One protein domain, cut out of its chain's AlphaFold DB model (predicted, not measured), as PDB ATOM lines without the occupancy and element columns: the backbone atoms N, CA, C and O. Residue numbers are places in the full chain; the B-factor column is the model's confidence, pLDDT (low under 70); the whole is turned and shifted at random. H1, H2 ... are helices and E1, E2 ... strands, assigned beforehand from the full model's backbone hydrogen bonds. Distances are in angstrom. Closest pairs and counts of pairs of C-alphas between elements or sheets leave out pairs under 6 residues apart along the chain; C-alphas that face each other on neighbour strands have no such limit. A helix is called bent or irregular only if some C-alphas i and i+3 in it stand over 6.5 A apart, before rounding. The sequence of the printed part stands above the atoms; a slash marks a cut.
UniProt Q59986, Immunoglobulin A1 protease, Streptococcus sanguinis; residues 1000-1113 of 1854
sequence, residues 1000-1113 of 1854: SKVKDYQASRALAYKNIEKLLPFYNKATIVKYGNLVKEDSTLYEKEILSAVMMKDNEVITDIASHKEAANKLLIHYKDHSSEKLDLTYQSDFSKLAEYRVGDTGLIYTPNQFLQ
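Overview. This is residues 1000 to 1113 of the 1854 residues of the protein "Immunoglobulin A1 protease" of Streptococcus sanguinis (UniProt Q59986). A five-stranded antiparallel sheet is curled like part of a barrel, and the last part of helix H1, residues 1011 to 1019, comes in between its two edge strands, E1 and E5. The short helices H2 and H3 pack on H1 and make a helical end with it, while the small helix H4 lies at the opposite end of the domain. The printed part has 114 residues with four named helices and five named strands, in the order H1, H2, H3, E1, H4, E2, E3, E4, E5; the class is mixed, helices and strands. The sheet runs E1, E2, E3, E4, E5. The whole is compact, with a radius of gyration of the C-alphas of 13.6 A and spans of 39 by 32 by 22 A.

Along the chain. The printed part begins at Ser 1000, and H1 follows as residues 1007 to 1019, 19.4 A from first to last C-alpha, with C-alpha 1007 at (277.199, 262.470, 283.374). H1 is irregular: C-alphas 1008 and 1011 are 8.1 A apart. H2 is residues 1025 to 1032, 10.2 A long, and H3 is residues 1040 to 1043. E1, residues 1046 to 1053, measures 20.4 A and begins at C-alpha 1046 at (279.173, 244.418, 280.390). H4 is residues 1061 to 1064. E2 is residues 1070 to 1075, 16.1 A, and E3 is residues 1080 to 1091, the longest strand, 28.0 A. E4 is residues 1094 to 1099, 15.1 A. E5 is residues 1104 to 1106, ending at C-alpha 1106 at (292.396, 246.227, 278.771).

Arrangement. The sheet is strongly twisted and curled: from edge to edge its strands' lines turn by 76 degrees and the way across it turns by 115 degrees. E1 and E2 are antiparallel at 159 degrees, with N 1050 and O 1072 2.9 A apart, within hydrogen-bond range. E2, E3, E4 and E5 form a meander, each strand the antiparallel neighbour of the one before, and each step is a hairpin. E2 and E3 stand at 128 degrees, with N 1073 and O 1081 at 2.9 A. E3 bends by 77 degrees at residue 1088, and its pairing is staggered: residues 1080 to 1084 pair with E2 and residues 1085 to 1091 with E4. Between E3 and E4, N 1088 and O 1096 are 2.9 A apart; between E4 and E5, N 1099 and O 1104 are 3.0 A apart. H1 is on the sheet, at the sheet's level, but only just, with a height over the sheet of 3.8 A. Its closest C-alphas to E1 are those of Asn 1015 and Ile 1046, 5.9 A, and to E5 those of Leu 1019 and Tyr 1106, 5.4 A. H1 and H2 touch, about perpendicular at 76 degrees, closest at the C-alphas of Tyr 1013 and Gly 1032, 4.9 A. H1 and H3 touch, closest at the C-alphas of Ala 1012 and Tyr 1042, 5.0 A. H2 and H3 are apart. H3 only grazes the sheet with residues 1040 to 1041, and H4 only grazes it with residues 1061 to 1064. H4 and E1 are near each other, with 5 pairs of C-alphas within 10 A. In H2 every O i to N i+4 pair is within hydrogen-bond range, in H1 7 of 9 are, and H3 and H4 are too short for such a pair.

Size, cuts and confidence. The two C-alphas farthest apart are those of Lys 1001 and Glu 1056, 39.9 A. The printed part has no cut, and no link is long; those from H2 to H3 and from E1 to H4 are short, and the others are tight. The mean pLDDT of the printed part is 94.0, and no printed residue is under 70.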
ATOM      1  N   SER A1000     282.198 261.010 289.624       92.96
ATOM      2  CA  SER A1000     281.624 262.348 289.402       92.96
ATOM      3  C   SER A1000     282.550 263.502 289.799       92.96
ATOM      4  O   SER A1000     282.442 264.604 289.267       92.96
ATOM      5  N   LYS A1001     283.487 263.242 290.718       90.28
ATOM      6  CA  LYS A1001     284.481 264.211 291.212       90.28
ATOM      7  C   LYS A1001     285.803 264.171 290.446       90.28
ATOM      8  O   LYS A1001     286.712 264.944 290.747       90.28
ATOM      9  N   VAL A1002     285.937 263.258 289.490       91.46
ATOM     10  CA  VAL A1002     287.135 263.124 288.664       91.46
ATOM     11  C   VAL A1002     287.080 264.164 287.547       91.46
ATOM     12  O   VAL A1002     286.033 264.406 286.949       91.46
ATOM     13  N   LYS A1003     288.225 264.786 287.254       90.00
ATOM     14  CA  LYS A1003     288.349 265.745 286.153       90.00
ATOM     15  C   LYS A1003     287.906 265.109 284.826       90.00
ATOM     16  O   LYS A1003     288.215 263.951 284.567       90.00
ATOM     17  N   ASP A1004     287.215 265.895 284.003       94.26
ATOM     18  CA  ASP A1004     286.673 265.514 282.691       94.26
ATOM     19  C   ASP A1004     285.523 264.483 282.734       94.26
ATOM     20  O   ASP A1004     285.132 263.958 281.693       94.26
ATOM     21  N   TYR A1005     284.936 264.213 283.907       96.19
ATOM     22  CA  TYR A1005     283.724 263.399 284.011       96.19
ATOM     23  C   TYR A1005     282.542 264.023 283.246       96.19
ATOM     24  O   TYR A1005     282.298 265.228 283.301       96.19
ATOM     25  N   GLN A1006     281.762 263.171 282.582       97.54
ATOM     26  CA  GLN A1006     280.552 263.529 281.837       97.54
ATOM     27  C   GLN A1006     279.392 262.642 282.283       97.54
ATOM     28  O   GLN A1006     279.442 261.428 282.096       97.54
ATOM     29  N   ALA A1007     278.329 263.231 282.834       95.52
ATOM     30  CA  ALA A1007     277.199 262.470 283.374       95.52
ATOM     31  C   ALA A1007     276.514 261.564 282.332       95.52
ATOM     32  O   ALA A1007     276.111 260.453 282.666       95.52
ATOM     33  N   SER A1008     276.454 261.989 281.065       96.23
ATOM     34  CA  SER A1008     275.917 261.196 279.948       96.23
ATOM     35  C   SER A1008     276.690 259.898 279.680       96.23
ATOM     36  O   SER A1008     276.148 258.987 279.067       96.23
ATOM     37  N   ARG A1009     277.930 259.779 280.172       97.19
ATOM     38  CA  ARG A1009     278.833 258.638 279.944       97.19
ATOM     39  C   ARG A1009     278.939 257.690 281.140       97.19
ATOM     40  O   ARG A1009     279.854 256.871 281.193       97.19
ATOM     41  N   ALA A1010     278.027 257.781 282.110       96.83
ATOM     42  CA  ALA A1010     278.079 256.992 283.343       96.83
ATOM     43  C   ALA A1010     278.237 255.475 283.097       96.83
ATOM     44  O   ALA A1010     279.060 254.827 283.749       96.83
ATOM     45  N   LEU A1011     277.504 254.918 282.122       96.42
ATOM     46  CA  LEU A1011     277.612 253.505 281.743       96.42
ATOM     47  C   LEU A1011     278.977 253.173 281.124       96.42
ATOM     48  O   LEU A1011     279.577 252.164 281.490       96.42
ATOM     49  N   ALA A1012     279.508 254.047 280.265       97.72
ATOM     50  CA  ALA A1012     280.836 253.870 279.686       97.72
ATOM     51  C   ALA A1012     281.912 253.794 280.781       97.72
ATOM     52  O   ALA A1012     282.749 252.897 280.742       97.72
ATOM     53  N   TYR A1013     281.864 254.643 281.816       97.93
ATOM     54  CA  TYR A1013     282.809 254.536 282.940       97.93
ATOM     55  C   TYR A1013     282.662 253.229 283.717       97.93
ATOM     56  O   TYR A1013     283.669 252.648 284.109       97.93
ATOM     57  N   LYS A1014     281.433 252.735 283.910       95.66
ATOM     58  CA  LYS A1014     281.180 251.435 284.552       95.66
ATOM     59  C   LYS A1014     281.748 250.274 283.725       95.66
ATOM     60  O   LYS A1014     282.367 249.366 284.276       95.66
ATOM     61  N   ASN A1015     281.588 250.326 282.406       97.23
ATOM     62  CA  ASN A1015     282.146 249.338 281.487       97.23
ATOM     63  C   ASN A1015     283.681 249.394 281.468       97.23
ATOM     64  O   ASN A1015     284.331 248.359 281.590       97.23
ATOM     65  N   ILE A1016     284.279 250.589 281.418       97.55
ATOM     66  CA  ILE A1016     285.737 250.750 281.513       97.55
ATOM     67  C   ILE A1016     286.264 250.320 282.887       97.55
ATOM     68  O   ILE A1016     287.324 249.708 282.953       97.55
ATOM     69  N   GLU A1017     285.532 250.558 283.978       96.82
ATOM     70  CA  GLU A1017     285.881 250.042 285.308       96.82
ATOM     71  C   GLU A1017     285.993 248.507 285.297       96.82
ATOM     72  O   GLU A1017     286.922 247.960 285.892       96.82
ATOM     73  N   LYS A1018     285.097 247.813 284.582       95.27
ATOM     74  CA  LYS A1018     285.130 246.351 284.411       95.27
ATOM     75  C   LYS A1018     286.326 245.883 283.569       95.27
ATOM     76  O   LYS A1018     286.896 244.836 283.864       95.27
ATOM     77  N   LEU A1019     286.713 246.652 282.547       96.68
ATOM     78  CA  LEU A1019     287.873 246.365 281.687       96.68
ATOM     79  C   LEU A1019     289.219 246.740 282.329       96.68
ATOM     80  O   LEU A1019     290.256 246.222 281.918       96.68
ATOM     81  N   LEU A1020     289.204 247.641 283.317       96.51
ATOM     82  CA  LEU A1020     290.374 248.163 284.024       96.51
ATOM     83  C   LEU A1020     290.205 248.054 285.554       96.51
ATOM     84  O   LEU A1020     290.180 249.068 286.259       96.51
ATOM     85  N   PRO A1021     290.132 246.829 286.100       95.02
ATOM     86  CA  PRO A1021     289.761 246.557 287.491       95.02
ATOM     87  C   PRO A1021     290.696 247.193 288.528       95.02
ATOM     88  O   PRO A1021     290.257 247.526 289.624       95.02
ATOM     89  N   PHE A1022     291.958 247.466 288.181       95.38
ATOM     90  CA  PHE A1022     292.961 247.989 289.122       95.38
ATOM     91  C   PHE A1022     293.464 249.401 288.812       95.38
ATOM     92  O   PHE A1022     294.130 249.993 289.654       95.38
ATOM     93  N   TYR A1023     293.122 249.986 287.662       95.29
ATOM     94  CA  TYR A1023     293.584 251.333 287.317       95.29
ATOM     95  C   TYR A1023     292.836 252.436 288.050       95.29
ATOM     96  O   TYR A1023     291.615 252.415 288.147       95.29
ATOM     97  N   ASN A1024     293.571 253.452 288.484       94.47
ATOM     98  CA  ASN A1024     293.023 254.613 289.170       94.47
ATOM     99  C   ASN A1024     291.883 255.327 288.407       94.47
ATOM    100  O   ASN A1024     291.857 255.369 287.173       94.47
ATOM    101  N   LYS A1025     290.946 255.942 289.143       93.86
ATOM    102  CA  LYS A1025     289.720 256.558 288.584       93.86
ATOM    103  C   LYS A1025     289.972 257.566 287.457       93.86
ATOM    104  O   LYS A1025     289.204 257.608 286.500       93.86
ATOM    105  N   ALA A1026     291.046 258.357 287.540       92.82
ATOM    106  CA  ALA A1026     291.419 259.307 286.485       92.82
ATOM    107  C   ALA A1026     291.695 258.612 285.140       92.82
ATOM    108  O   ALA A1026     291.297 259.108 284.086       92.82
ATOM    109  N   THR A1027     292.320 257.434 285.177       94.41
ATOM    110  CA  THR A1027     292.556 256.610 283.988       94.41
ATOM    111  C   THR A1027     291.242 256.047 283.444       94.41
ATOM    112  O   THR A1027     291.024 256.083 282.235       94.41
ATOM    113  N   ILE A1028     290.325 255.608 284.315       96.20
ATOM    114  CA  ILE A1028     288.990 255.134 283.904       96.20
ATOM    115  C   ILE A1028     288.206 256.235 283.189       96.20
ATOM    116  O   ILE A1028     287.670 255.990 282.113       96.20
ATOM    117  N   VAL A1029     288.168 257.454 283.737       96.66
ATOM    118  CA  VAL A1029     287.455 258.575 283.103       96.66
ATOM    119  C   VAL A1029     288.105 258.972 281.777       96.66
ATOM    120  O   VAL A1029     287.393 259.166 280.793       96.66
ATOM    121  N   LYS A1030     289.445 258.988 281.698       95.53
ATOM    122  CA  LYS A1030     290.173 259.202 280.434       95.53
ATOM    123  C   LYS A1030     289.712 258.221 279.352       95.53
ATOM    124  O   LYS A1030     289.342 258.665 278.272       95.53
ATOM    125  N   TYR A1031     289.716 256.917 279.631       96.61
ATOM    126  CA  TYR A1031     289.322 255.910 278.637       96.61
ATOM    127  C   TYR A1031     287.807 255.855 278.404       96.61
ATOM    128  O   TYR A1031     287.388 255.639 277.272       96.61
ATOM    129  N   GLY A1032     286.975 256.139 279.411       96.95
ATOM    130  CA  GLY A1032     285.518 256.242 279.246       96.95
ATOM    131  C   GLY A1032     285.101 257.379 278.311       96.95
ATOM    132  O   GLY A1032     284.156 257.237 277.535       96.95
ATOM    133  N   ASN A1033     285.861 258.476 278.304       96.94
ATOM    134  CA  ASN A1033     285.686 259.576 277.355       96.94
ATOM    135  C   ASN A1033     286.150 259.246 275.925       96.94
ATOM    136  O   ASN A1033     285.782 259.965 274.999       96.94
ATOM    137  N   LEU A1034     286.930 258.176 275.727       96.29
ATOM    138  CA  LEU A1034     287.347 257.702 274.399       96.29
ATOM    139  C   LEU A1034     286.365 256.692 273.787       96.29
ATOM    140  O   LEU A1034     286.454 256.415 272.592       96.29
ATOM    141  N   VAL A1035     285.429 256.149 274.573       96.98
ATOM    142  CA  VAL A1035     284.398 255.235 274.063       96.98
ATOM    143  C   VAL A1035     283.496 255.993 273.088       96.98
ATOM    144  O   VAL A1035     282.912 257.021 273.440       96.98
ATOM    145  N   LYS A1036     283.381 255.505 271.851       94.73
ATOM    146  CA  LYS A1036     282.500 256.119 270.850       94.73
ATOM    147  C   LYS A1036     281.033 255.896 271.218       94.73
ATOM    148  O   LYS A1036     280.689 254.834 271.723       94.73
ATOM    149  N   GLU A1037     280.186 256.891 270.971       93.69
ATOM    150  CA  GLU A1037     278.766 256.849 271.362       93.69
ATOM    151  C   GLU A1037     277.952 255.821 270.565       93.69
ATOM    152  O   GLU A1037     276.940 255.347 271.061       93.69
ATOM    153  N   ASP A1038     278.424 255.436 269.376       92.35
ATOM    154  CA  ASP A1038     277.864 254.379 268.522       92.35
ATOM    155  C   ASP A1038     278.412 252.973 268.849       92.35
ATOM    156  O   ASP A1038     278.132 252.007 268.140       92.35
ATOM    157  N   SER A1039     279.235 252.840 269.895       92.88
ATOM    158  CA  SER A1039     279.771 251.553 270.338       92.88
ATOM    159  C   SER A1039     278.815 250.854 271.301       92.88
ATOM    160  O   SER A1039     278.287 251.453 272.235       92.88
ATOM    161  N   THR A1040     278.729 249.533 271.197       93.66
ATOM    162  CA  THR A1040     278.117 248.650 272.205       93.66
ATOM    163  C   THR A1040     278.676 248.860 273.617       93.66
ATOM    164  O   THR A1040     277.947 248.706 274.595       93.66
ATOM    165  N   LEU A1041     279.947 249.263 273.755       93.06
ATOM    166  CA  LEU A1041     280.573 249.618 275.038       93.06
ATOM    167  C   LEU A1041     279.988 250.895 275.664       93.06
ATOM    168  O   LEU A1041     280.167 251.117 276.863       93.06
ATOM    169  N   TYR A1042     279.325 251.739 274.874       96.44
ATOM    170  CA  TYR A1042     278.579 252.904 275.346       96.44
ATOM    171  C   TYR A1042     277.131 252.538 275.694       96.44
ATOM    172  O   TYR A1042     276.615 252.990 276.715       96.44
ATOM    173  N   GLU A1043     276.497 251.699 274.870       95.62
ATOM    174  CA  GLU A1043     275.059 251.402 274.931       95.62
ATOM    175  C   GLU A1043     274.678 250.278 275.909       95.62
ATOM    176  O   GLU A1043     273.602 250.320 276.509       95.62
ATOM    177  N   LYS A1044     275.530 249.255 276.073       96.94
ATOM    178  CA  LYS A1044     275.191 248.011 276.783       96.94
ATOM    179  C   LYS A1044     276.085 247.765 277.994       96.94
ATOM    180  O   LYS A1044     277.292 247.970 277.957       96.94
ATOM    181  N   GLU A1045     275.498 247.268 279.081       96.75
ATOM    182  CA  GLU A1045     276.226 246.908 280.305       96.75
ATOM    183  C   GLU A1045     276.997 245.588 280.138       96.75
ATOM    184  O   GLU A1045     276.406 244.562 279.788       96.75
ATOM    185  N   ILE A1046     278.302 245.603 280.425       96.60
ATOM    186  CA  ILE A1046     279.173 244.418 280.390       96.60
ATOM    187  C   ILE A1046     278.979 243.570 281.655       96.60
ATOM    188  O   ILE A1046     279.124 244.069 282.774       96.60
ATOM    189  N   LEU A1047     278.746 242.265 281.488       94.24
ATOM    190  CA  LEU A1047     278.786 241.283 282.578       94.24
ATOM    191  C   LEU A1047     280.194 240.726 282.788       94.24
ATOM    192  O   LEU A1047     280.663 240.665 283.929       94.24
ATOM    193  N   SER A1048     280.886 240.356 281.710       94.87
ATOM    194  CA  SER A1048     282.238 239.799 281.780       94.87
ATOM    195  C   SER A1048     283.068 240.084 280.530       94.87
ATOM    196  O   SER A1048     282.546 240.411 279.462       94.87
ATOM    197  N   ALA A1049     284.386 239.986 280.703       95.01
ATOM    198  CA  ALA A1049     285.382 240.146 279.654       95.01
ATOM    199  C   ALA A1049     286.407 239.009 279.783       95.01
ATOM    200  O   ALA A1049     287.199 238.994 280.727       95.01
ATOM    201  N   VAL A1050     286.365 238.050 278.858       94.36
ATOM    202  CA  VAL A1050     287.162 236.815 278.906       94.36
ATOM    203  C   VAL A1050     288.241 236.859 277.833       94.36
ATOM    204  O   VAL A1050     287.943 236.977 276.644       94.36
ATOM    205  N   MET A1051     289.507 236.765 278.238       95.10
ATOM    206  CA  MET A1051     290.613 236.705 277.284       95.10
ATOM    207  C   MET A1051     290.653 235.369 276.553       95.10
ATOM    208  O   MET A1051     290.422 234.307 277.141       95.10
ATOM    209  N   MET A1052     291.032 235.426 275.283       95.38
ATOM    210  CA  MET A1052     291.106 234.265 274.417       95.38
ATOM    211  C   MET A1052     292.383 234.278 273.577       95.38
ATOM    212  O   MET A1052     292.936 235.333 273.237       95.38
ATOM    213  N   LYS A1053     292.821 233.076 273.218       94.25
ATOM    214  CA  LYS A1053     293.746 232.826 272.120       94.25
ATOM    215  C   LYS A1053     292.931 232.228 270.981       94.25
ATOM    216  O   LYS A1053     292.463 231.098 271.073       94.25
ATOM    217  N   ASP A1054     292.733 233.008 269.934       91.79
ATOM    218  CA  ASP A1054     291.840 232.709 268.822       91.79
ATOM    219  C   ASP A1054     290.409 232.442 269.328       91.79
ATOM    220  O   ASP A1054     289.684 233.380 269.668       91.79
ATOM    221  N   ASN A1055     290.012 231.171 269.426       87.26
ATOM    222  CA  ASN A1055     288.721 230.739 269.967       87.26
ATOM    223  C   ASN A1055     288.822 230.001 271.312       87.26
ATOM    224  O   ASN A1055     287.789 229.643 271.875       87.26
ATOM    225  N   GLU A1056     290.023 229.803 271.853       90.06
ATOM    226  CA  GLU A1056     290.233 229.124 273.130       90.06
ATOM    227  C   GLU A1056     290.267 230.130 274.285       90.06
ATOM    228  O   GLU A1056     290.970 231.141 274.236       90.06
ATOM    229  N   VAL A1057     289.519 229.847 275.351       92.42
ATOM    230  CA  VAL A1057     289.506 230.666 276.571       92.42
ATOM    231  C   VAL A1057     290.809 230.483 277.349       92.42
ATOM    232  O   VAL A1057     291.240 229.362 277.624       92.42
ATOM    233  N   ILE A1058     291.416 231.591 277.774       92.45
ATOM    234  CA  ILE A1058     292.607 231.566 278.625       92.45
ATOM    235  C   ILE A1058     292.175 231.429 280.089       92.45
ATOM    236  O   ILE A1058     291.372 232.208 280.598       92.45
ATOM    237  N   THR A1059     292.723 230.425 280.773       89.81
ATOM    238  CA  THR A1059     292.455 230.131 282.198       89.81
ATOM    239  C   THR A1059     293.617 230.506 283.113       89.81
ATOM    240  O   THR A1059     293.398 230.828 284.274       89.81
ATOM    241  N   ASP A1060     294.844 230.525 282.588       87.71
ATOM    242  CA  ASP A1060     296.014 231.055 283.283       87.71
ATOM    243  C   ASP A1060     296.669 232.156 282.449       87.71
ATOM    244  O   ASP A1060     297.364 231.910 281.460       87.71
ATOM    245  N   ILE A1061     296.409 233.395 282.855       86.05
ATOM    246  CA  ILE A1061     296.876 234.593 282.162       86.05
ATOM    247  C   ILE A1061     298.386 234.753 282.291       86.05
ATOM    248  O   ILE A1061     299.030 235.184 281.338       86.05
ATOM    249  N   ALA A1062     298.964 234.402 283.441       85.92
ATOM    250  CA  ALA A1062     300.379 234.650 283.696       85.92
ATOM    251  C   ALA A1062     301.272 233.890 282.706       85.92
ATOM    252  O   ALA A1062     302.230 234.459 282.180       85.92
ATOM    253  N   SER A1063     300.911 232.645 282.387       86.71
ATOM    254  CA  SER A1063     301.627 231.809 281.416       86.71
ATOM    255  C   SER A1063     301.293 232.101 279.946       86.71
ATOM    256  O   SER A1063     302.064 231.710 279.073       86.71
ATOM    257  N   HIS A1064     300.196 232.809 279.649       90.12
ATOM    258  CA  HIS A1064     299.708 233.035 278.276       90.12
ATOM    259  C   HIS A1064     299.544 234.514 277.892       90.12
ATOM    260  O   HIS A1064     298.922 234.810 276.871       90.12
ATOM    261  N   LYS A1065     300.100 235.454 278.667       92.22
ATOM    262  CA  LYS A1065     299.862 236.896 278.477       92.22
ATOM    263  C   LYS A1065     300.204 237.407 277.069       92.22
ATOM    264  O   LYS A1065     299.477 238.208 276.506       92.22
ATOM    265  N   GLU A1066     301.275 236.912 276.452       93.94
ATOM    266  CA  GLU A1066     301.675 237.341 275.101       93.94
ATOM    267  C   GLU A1066     300.898 236.613 273.993       93.94
ATOM    268  O   GLU A1066     300.885 237.058 272.849       93.94
ATOM    269  N   ALA A1067     300.249 235.492 274.322       94.92
ATOM    270  CA  ALA A1067     299.499 234.679 273.373       94.92
ATOM    271  C   ALA A1067     298.034 235.125 273.221       94.92
ATOM    272  O   ALA A1067     297.388 234.745 272.245       94.92
ATOM    273  N   ALA A1068     297.501 235.899 274.175       94.82
ATOM    274  CA  ALA A1068     296.140 236.420 274.114       94.82
ATOM    275  C   ALA A1068     295.993 237.418 272.954       94.82
ATOM    276  O   ALA A1068     296.709 238.418 272.889       94.82
ATOM    277  N   ASN A1069     295.047 237.156 272.053       96.61
ATOM    278  CA  ASN A1069     294.829 237.964 270.849       96.61
ATOM    279  C   ASN A1069     293.363 238.376 270.635       96.61
ATOM    280  O   ASN A1069     293.070 239.151 269.724       96.61
ATOM    281  N   LYS A1070     292.443 237.887 271.476       97.33
ATOM    282  CA  LYS A1070     291.017 238.223 271.447       97.33
ATOM    283  C   LYS A1070     290.484 238.456 272.860       97.33
ATOM    284  O   LYS A1070     290.953 237.852 273.824       97.33
ATOM    285  N   LEU A1071     289.471 239.306 272.969       96.38
ATOM    286  CA  LEU A1071     288.703 239.546 274.189       96.38
ATOM    287  C   LEU A1071     287.217 239.343 273.886       96.38
ATOM    288  O   LEU A1071     286.650 240.076 273.078       96.38
ATOM    289  N   LEU A1072     286.594 238.351 274.520       95.74
ATOM    290  CA  LEU A1072     285.150 238.137 274.449       95.74
ATOM    291  C   LEU A1072     284.458 239.030 275.473       95.74
ATOM    292  O   LEU A1072     284.661 238.856 276.675       95.74
ATOM    293  N   ILE A1073     283.624 239.947 274.997       96.37
ATOM    294  CA  ILE A1073     282.749 240.767 275.832       96.37
ATOM    295  C   ILE A1073     281.367 240.123 275.857       96.37
ATOM    296  O   ILE A1073     280.775 239.890 274.804       96.37
ATOM    297  N   HIS A1074     280.858 239.840 277.053       95.66
ATOM    298  CA  HIS A1074     279.507 239.326 277.272       95.66
ATOM    299  C   HIS A1074     278.664 240.388 277.980       95.66
ATOM    300  O   HIS A1074     279.030 240.877 279.056       95.66
ATOM    301  N   TYR A1075     277.540 240.747 277.368       95.83
ATOM    302  CA  TYR A1075     276.640 241.794 277.835       95.83
ATOM    303  C   TYR A1075     275.460 241.238 278.630       95.83
ATOM    304  O   TYR A1075     275.132 240.054 278.589       95.83
ATOM    305  N   LYS A1076     274.787 242.131 279.355       92.56
ATOM    306  CA  LYS A1076     273.639 241.796 280.207       92.56
ATOM    307  C   LYS A1076     272.417 241.256 279.461       92.56
ATOM    308  O   LYS A1076     271.613 240.560 280.068       92.56
ATOM    309  N   ASP A1077     272.285 241.560 278.174       88.47
ATOM    310  CA  ASP A1077     271.231 241.047 277.289       88.47
ATOM    311  C   ASP A1077     271.595 239.703 276.626       88.47
ATOM    312  O   ASP A1077     270.928 239.294 275.680       88.47
ATOM    313  N   HIS A1078     272.663 239.041 277.090       84.58
ATOM    314  CA  HIS A1078     273.225 237.794 276.550       84.58
ATOM    315  C   HIS A1078     273.817 237.895 275.138       84.58
ATOM    316  O   HIS A1078     274.301 236.899 274.596       84.58
ATOM    317  N   SER A1079     273.870 239.098 274.557       92.11
ATOM    318  CA  SER A1079     274.682 239.334 273.365       92.11
ATOM    319  C   SER A1079     276.174 239.311 273.711       92.11
ATOM    320  O   SER A1079     276.585 239.533 274.856       92.11
ATOM    321  N   SER A1080     277.009 239.014 272.717       93.58
ATOM    322  CA  SER A1080     278.459 239.020 272.879       93.58
ATOM    323  C   SER A1080     279.174 239.495 271.621       93.58
ATOM    324  O   SER A1080     278.633 239.419 270.516       93.58
ATOM    325  N   GLU A1081     280.404 239.968 271.790       93.78
ATOM    326  CA  GLU A1081     281.299 240.306 270.686       93.78
ATOM    327  C   GLU A1081     282.751 239.956 271.016       93.78
ATOM    328  O   GLU A1081     283.145 239.880 272.180       93.78
ATOM    329  N   LYS A1082     283.562 239.737 269.977       94.14
ATOM    330  CA  LYS A1082     284.996 239.466 270.106       94.14
ATOM    331  C   LYS A1082     285.786 240.662 269.595       94.14
ATOM    332  O   LYS A1082     285.733 240.967 268.405       94.14
ATOM    333  N   LEU A1083     286.556 241.285 270.478       95.54
ATOM    334  CA  LEU A1083     287.449 242.392 270.150       95.54
ATOM    335  C   LEU A1083     288.881 241.888 269.961       95.54
ATOM    336  O   LEU A1083     289.318 240.967 270.655       95.54
ATOM    337  N   ASP A1084     289.619 242.499 269.036       97.61
ATOM    338  CA  ASP A1084     291.049 242.234 268.869       97.61
ATOM    339  C   ASP A1084     291.837 242.700 270.088       97.61
ATOM    340  O   ASP A1084     291.598 243.781 270.630       97.61
ATOM    341  N   LEU A1085     292.811 241.895 270.498       96.46
ATOM    342  CA  LEU A1085     293.663 242.170 271.641       96.46
ATOM    343  C   LEU A1085     295.130 242.116 271.203       96.46
ATOM    344  O   LEU A1085     295.547 241.214 270.481       96.46
ATOM    345  N   THR A1086     295.936 243.094 271.606       97.58
ATOM    346  CA  THR A1086     297.382 243.092 271.336       97.58
ATOM    347  C   THR A1086     298.137 243.451 272.601       97.58
ATOM    348  O   THR A1086     298.023 244.583 273.080       97.58
ATOM    349  N   TYR A1087     298.923 242.507 273.117       97.46
ATOM    350  CA  TYR A1087     299.806 242.740 274.258       97.46
ATOM    351  C   TYR A1087     300.738 243.934 273.991       97.46
ATOM    352  O   TYR A1087     301.283 244.071 272.894       97.46
ATOM    353  N   GLN A1088     300.876 244.825 274.973       95.27
ATOM    354  CA  GLN A1088     301.735 246.011 274.887       95.27
ATOM    355  C   GLN A1088     302.950 245.870 275.802       95.27
ATOM    356  O   GLN A1088     304.091 245.905 275.345       95.27
ATOM    357  N   SER A1089     302.693 245.742 277.101       93.95
ATOM    358  CA  SER A1089     303.706 245.747 278.153       93.95
ATOM    359  C   SER A1089     303.100 245.290 279.476       93.95
ATOM    360  O   SER A1089     301.880 245.187 279.608       93.95
ATOM    361  N   ASP A1090     303.948 245.088 280.481       93.18
ATOM    362  CA  ASP A1090     303.499 244.939 281.862       93.18
ATOM    363  C   ASP A1090     303.561 246.289 282.599       93.18
ATOM    364  O   ASP A1090     304.556 247.009 282.501       93.18
ATOM    365  N   PHE A1091     302.530 246.617 283.379       91.71
ATOM    366  CA  PHE A1091     302.498 247.770 284.284       91.71
ATOM    367  C   PHE A1091     302.174 247.307 285.706       91.71
ATOM    368  O   PHE A1091     301.058 246.872 285.971       91.71
ATOM    369  N   SER A1092     303.135 247.389 286.634       86.84
ATOM    370  CA  SER A1092     302.966 246.937 288.029       86.84
ATOM    371  C   SER A1092     302.336 245.537 288.145       86.84
ATOM    372  O   SER A1092     301.323 245.322 288.809       86.84
ATOM    373  N   LYS A1093     302.903 244.573 287.408       89.27
ATOM    374  CA  LYS A1093     302.395 243.194 287.272       89.27
ATOM    375  C   LYS A1093     301.015 243.049 286.622       89.27
ATOM    376  O   LYS A1093     300.482 241.946 286.616       89.27
ATOM    377  N   LEU A1094     300.425 244.084 286.039       92.37
ATOM    378  CA  LEU A1094     299.290 243.925 285.130       92.37
ATOM    379  C   LEU A1094     299.803 243.723 283.710       92.37
ATOM    380  O   LEU A1094     300.613 244.517 283.243       92.37
ATOM    381  N   ALA A1095     299.296 242.714 283.006       94.99
ATOM    382  CA  ALA A1095     299.460 242.647 281.558       94.99
ATOM    383  C   ALA A1095     298.534 243.685 280.907       94.99
ATOM    384  O   ALA A1095     297.312 243.605 281.063       94.99
ATOM    385  N   GLU A1096     299.111 244.659 280.201       96.50
ATOM    386  CA  GLU A1096     298.362 245.656 279.441       96.50
ATOM    387  C   GLU A1096     298.195 245.231 277.986       96.50
ATOM    388  O   GLU A1096     299.151 244.854 277.300       96.50
ATOM    389  N   TYR A1097     296.975 245.396 277.489       97.88
ATOM    390  CA  TYR A1097     296.630 245.116 276.106       97.88
ATOM    391  C   TYR A1097     295.978 246.324 275.459       97.88
ATOM    392  O   TYR A1097     295.208 247.039 276.096       97.88
ATOM    393  N   ARG A1098     296.235 246.512 274.169       97.65
ATOM    394  CA  ARG A1098     295.459 247.407 273.310       97.65
ATOM    395  C   ARG A1098     294.250 246.651 272.763       97.65
ATOM    396  O   ARG A1098     294.400 245.506 272.334       97.65
ATOM    397  N   VAL A1099     293.087 247.298 272.762       96.21
ATOM    398  CA  VAL A1099     291.828 246.734 272.254       96.21
ATOM    399  C   VAL A1099     291.593 247.233 270.826       96.21
ATOM    400  O   VAL A1099     291.095 248.343 270.620       96.21
ATOM    401  N   GLY A1100     291.996 246.437 269.836       90.30
ATOM    402  CA  GLY A1100     291.946 246.787 268.412       90.30
ATOM    403  C   GLY A1100     292.500 248.188 268.121       90.30
ATOM    404  O   GLY A1100     293.505 248.607 268.699       90.30
ATOM    405  N   ASP A1101     291.787 248.931 267.276       88.05
ATOM    406  CA  ASP A1101     292.085 250.331 266.943       88.05
ATOM    407  C   ASP A1101     291.180 251.323 267.698       88.05
ATOM    408  O   ASP A1101     291.036 252.484 267.315       88.05
ATOM    409  N   THR A1102     290.548 250.881 268.790       89.94
ATOM    410  CA  THR A1102     289.602 251.707 269.569       89.94
ATOM    411  C   THR A1102     290.289 252.824 270.362       89.94
ATOM    412  O   THR A1102     289.628 253.740 270.842       89.94
ATOM    413  N   GLY A1103     291.612 252.738 270.537       91.44
ATOM    414  CA  GLY A1103     292.364 253.584 271.463       91.44
ATOM    415  C   GLY A1103     292.176 253.205 272.937       91.44
ATOM    416  O   GLY A1103     292.775 253.847 273.798       91.44
ATOM    417  N   LEU A1104     291.381 252.172 273.239       96.14
ATOM    418  CA  LEU A1104     291.187 251.646 274.587       96.14
ATOM    419  C   LEU A1104     292.275 250.631 274.952       96.14
ATOM    420  O   LEU A1104     292.903 249.999 274.093       96.14
ATOM    421  N   ILE A1105     292.455 250.452 276.257       95.95
ATOM    422  CA  ILE A1105     293.290 249.400 276.832       95.95
ATOM    423  C   ILE A1105     292.440 248.433 277.657       95.95
ATOM    424  O   ILE A1105     291.345 248.780 278.097       95.95
ATOM    425  N   TYR A1106     292.968 247.237 277.887       97.44
ATOM    426  CA  TYR A1106     292.396 246.227 278.771       97.44
ATOM    427  C   TYR A1106     293.465 245.700 279.729       97.44
ATOM    428  O   TYR A1106     294.617 245.496 279.333       97.44
ATOM    429  N   THR A1107     293.067 245.457 280.978       96.17
ATOM    430  CA  THR A1107     293.871 244.738 281.973       96.17
ATOM    431  C   THR A1107     293.004 243.699 282.680       96.17
ATOM    432  O   THR A1107     291.907 244.039 283.121       96.17
ATOM    433  N   PRO A1108     293.478 242.462 282.866       94.25
ATOM    434  CA  PRO A1108     292.712 241.436 283.562       94.25
ATOM    435  C   PRO A1108     292.394 241.764 285.026       94.25
ATOM    436  O   PRO A1108     293.142 242.469 285.702       94.25
ATOM    437  N   ASN A1109     291.336 241.144 285.561       93.06
ATOM    438  CA  ASN A1109     291.003 241.134 286.994       93.06
ATOM    439  C   ASN A1109     291.919 240.176 287.783       93.06
ATOM    440  O   ASN A1109     291.452 239.307 288.514       93.06
ATOM    441  N   GLN A1110     293.235 240.284 287.568       91.62
ATOM    442  CA  GLN A1110     294.295 239.604 288.317       91.62
ATOM    443  C   GLN A1110     295.671 240.221 288.033       91.62
ATOM    444  O   GLN A1110     295.875 240.838 286.988       91.62
ATOM    445  N   PHE A1111     296.634 240.006 288.934       91.27
ATOM    446  CA  PHE A1111     298.045 240.334 288.694       91.27
ATOM    447  C   PHE A1111     298.789 239.123 288.119       91.27
ATOM    448  O   PHE A1111     298.413 237.974 288.349       91.27
ATOM    449  N   LEU A1112     299.874 239.383 287.394       90.46
ATOM    450  CA  LEU A1112     300.839 238.389 286.944       90.46
ATOM    451  C   LEU A1112     301.635 237.892 288.154       90.46
ATOM    452  O   LEU A1112     302.435 238.632 288.732       90.46
ATOM    453  N   GLN A1113     301.397 236.642 288.543       85.64
ATOM    454  CA  GLN A1113     302.063 235.986 289.663       85.64
ATOM    455  C   GLN A1113     302.370 234.528 289.338       85.64
ATOM    456  O   GLN A1113     301.644 233.884 288.584       85.64
TER     457      GLN A1113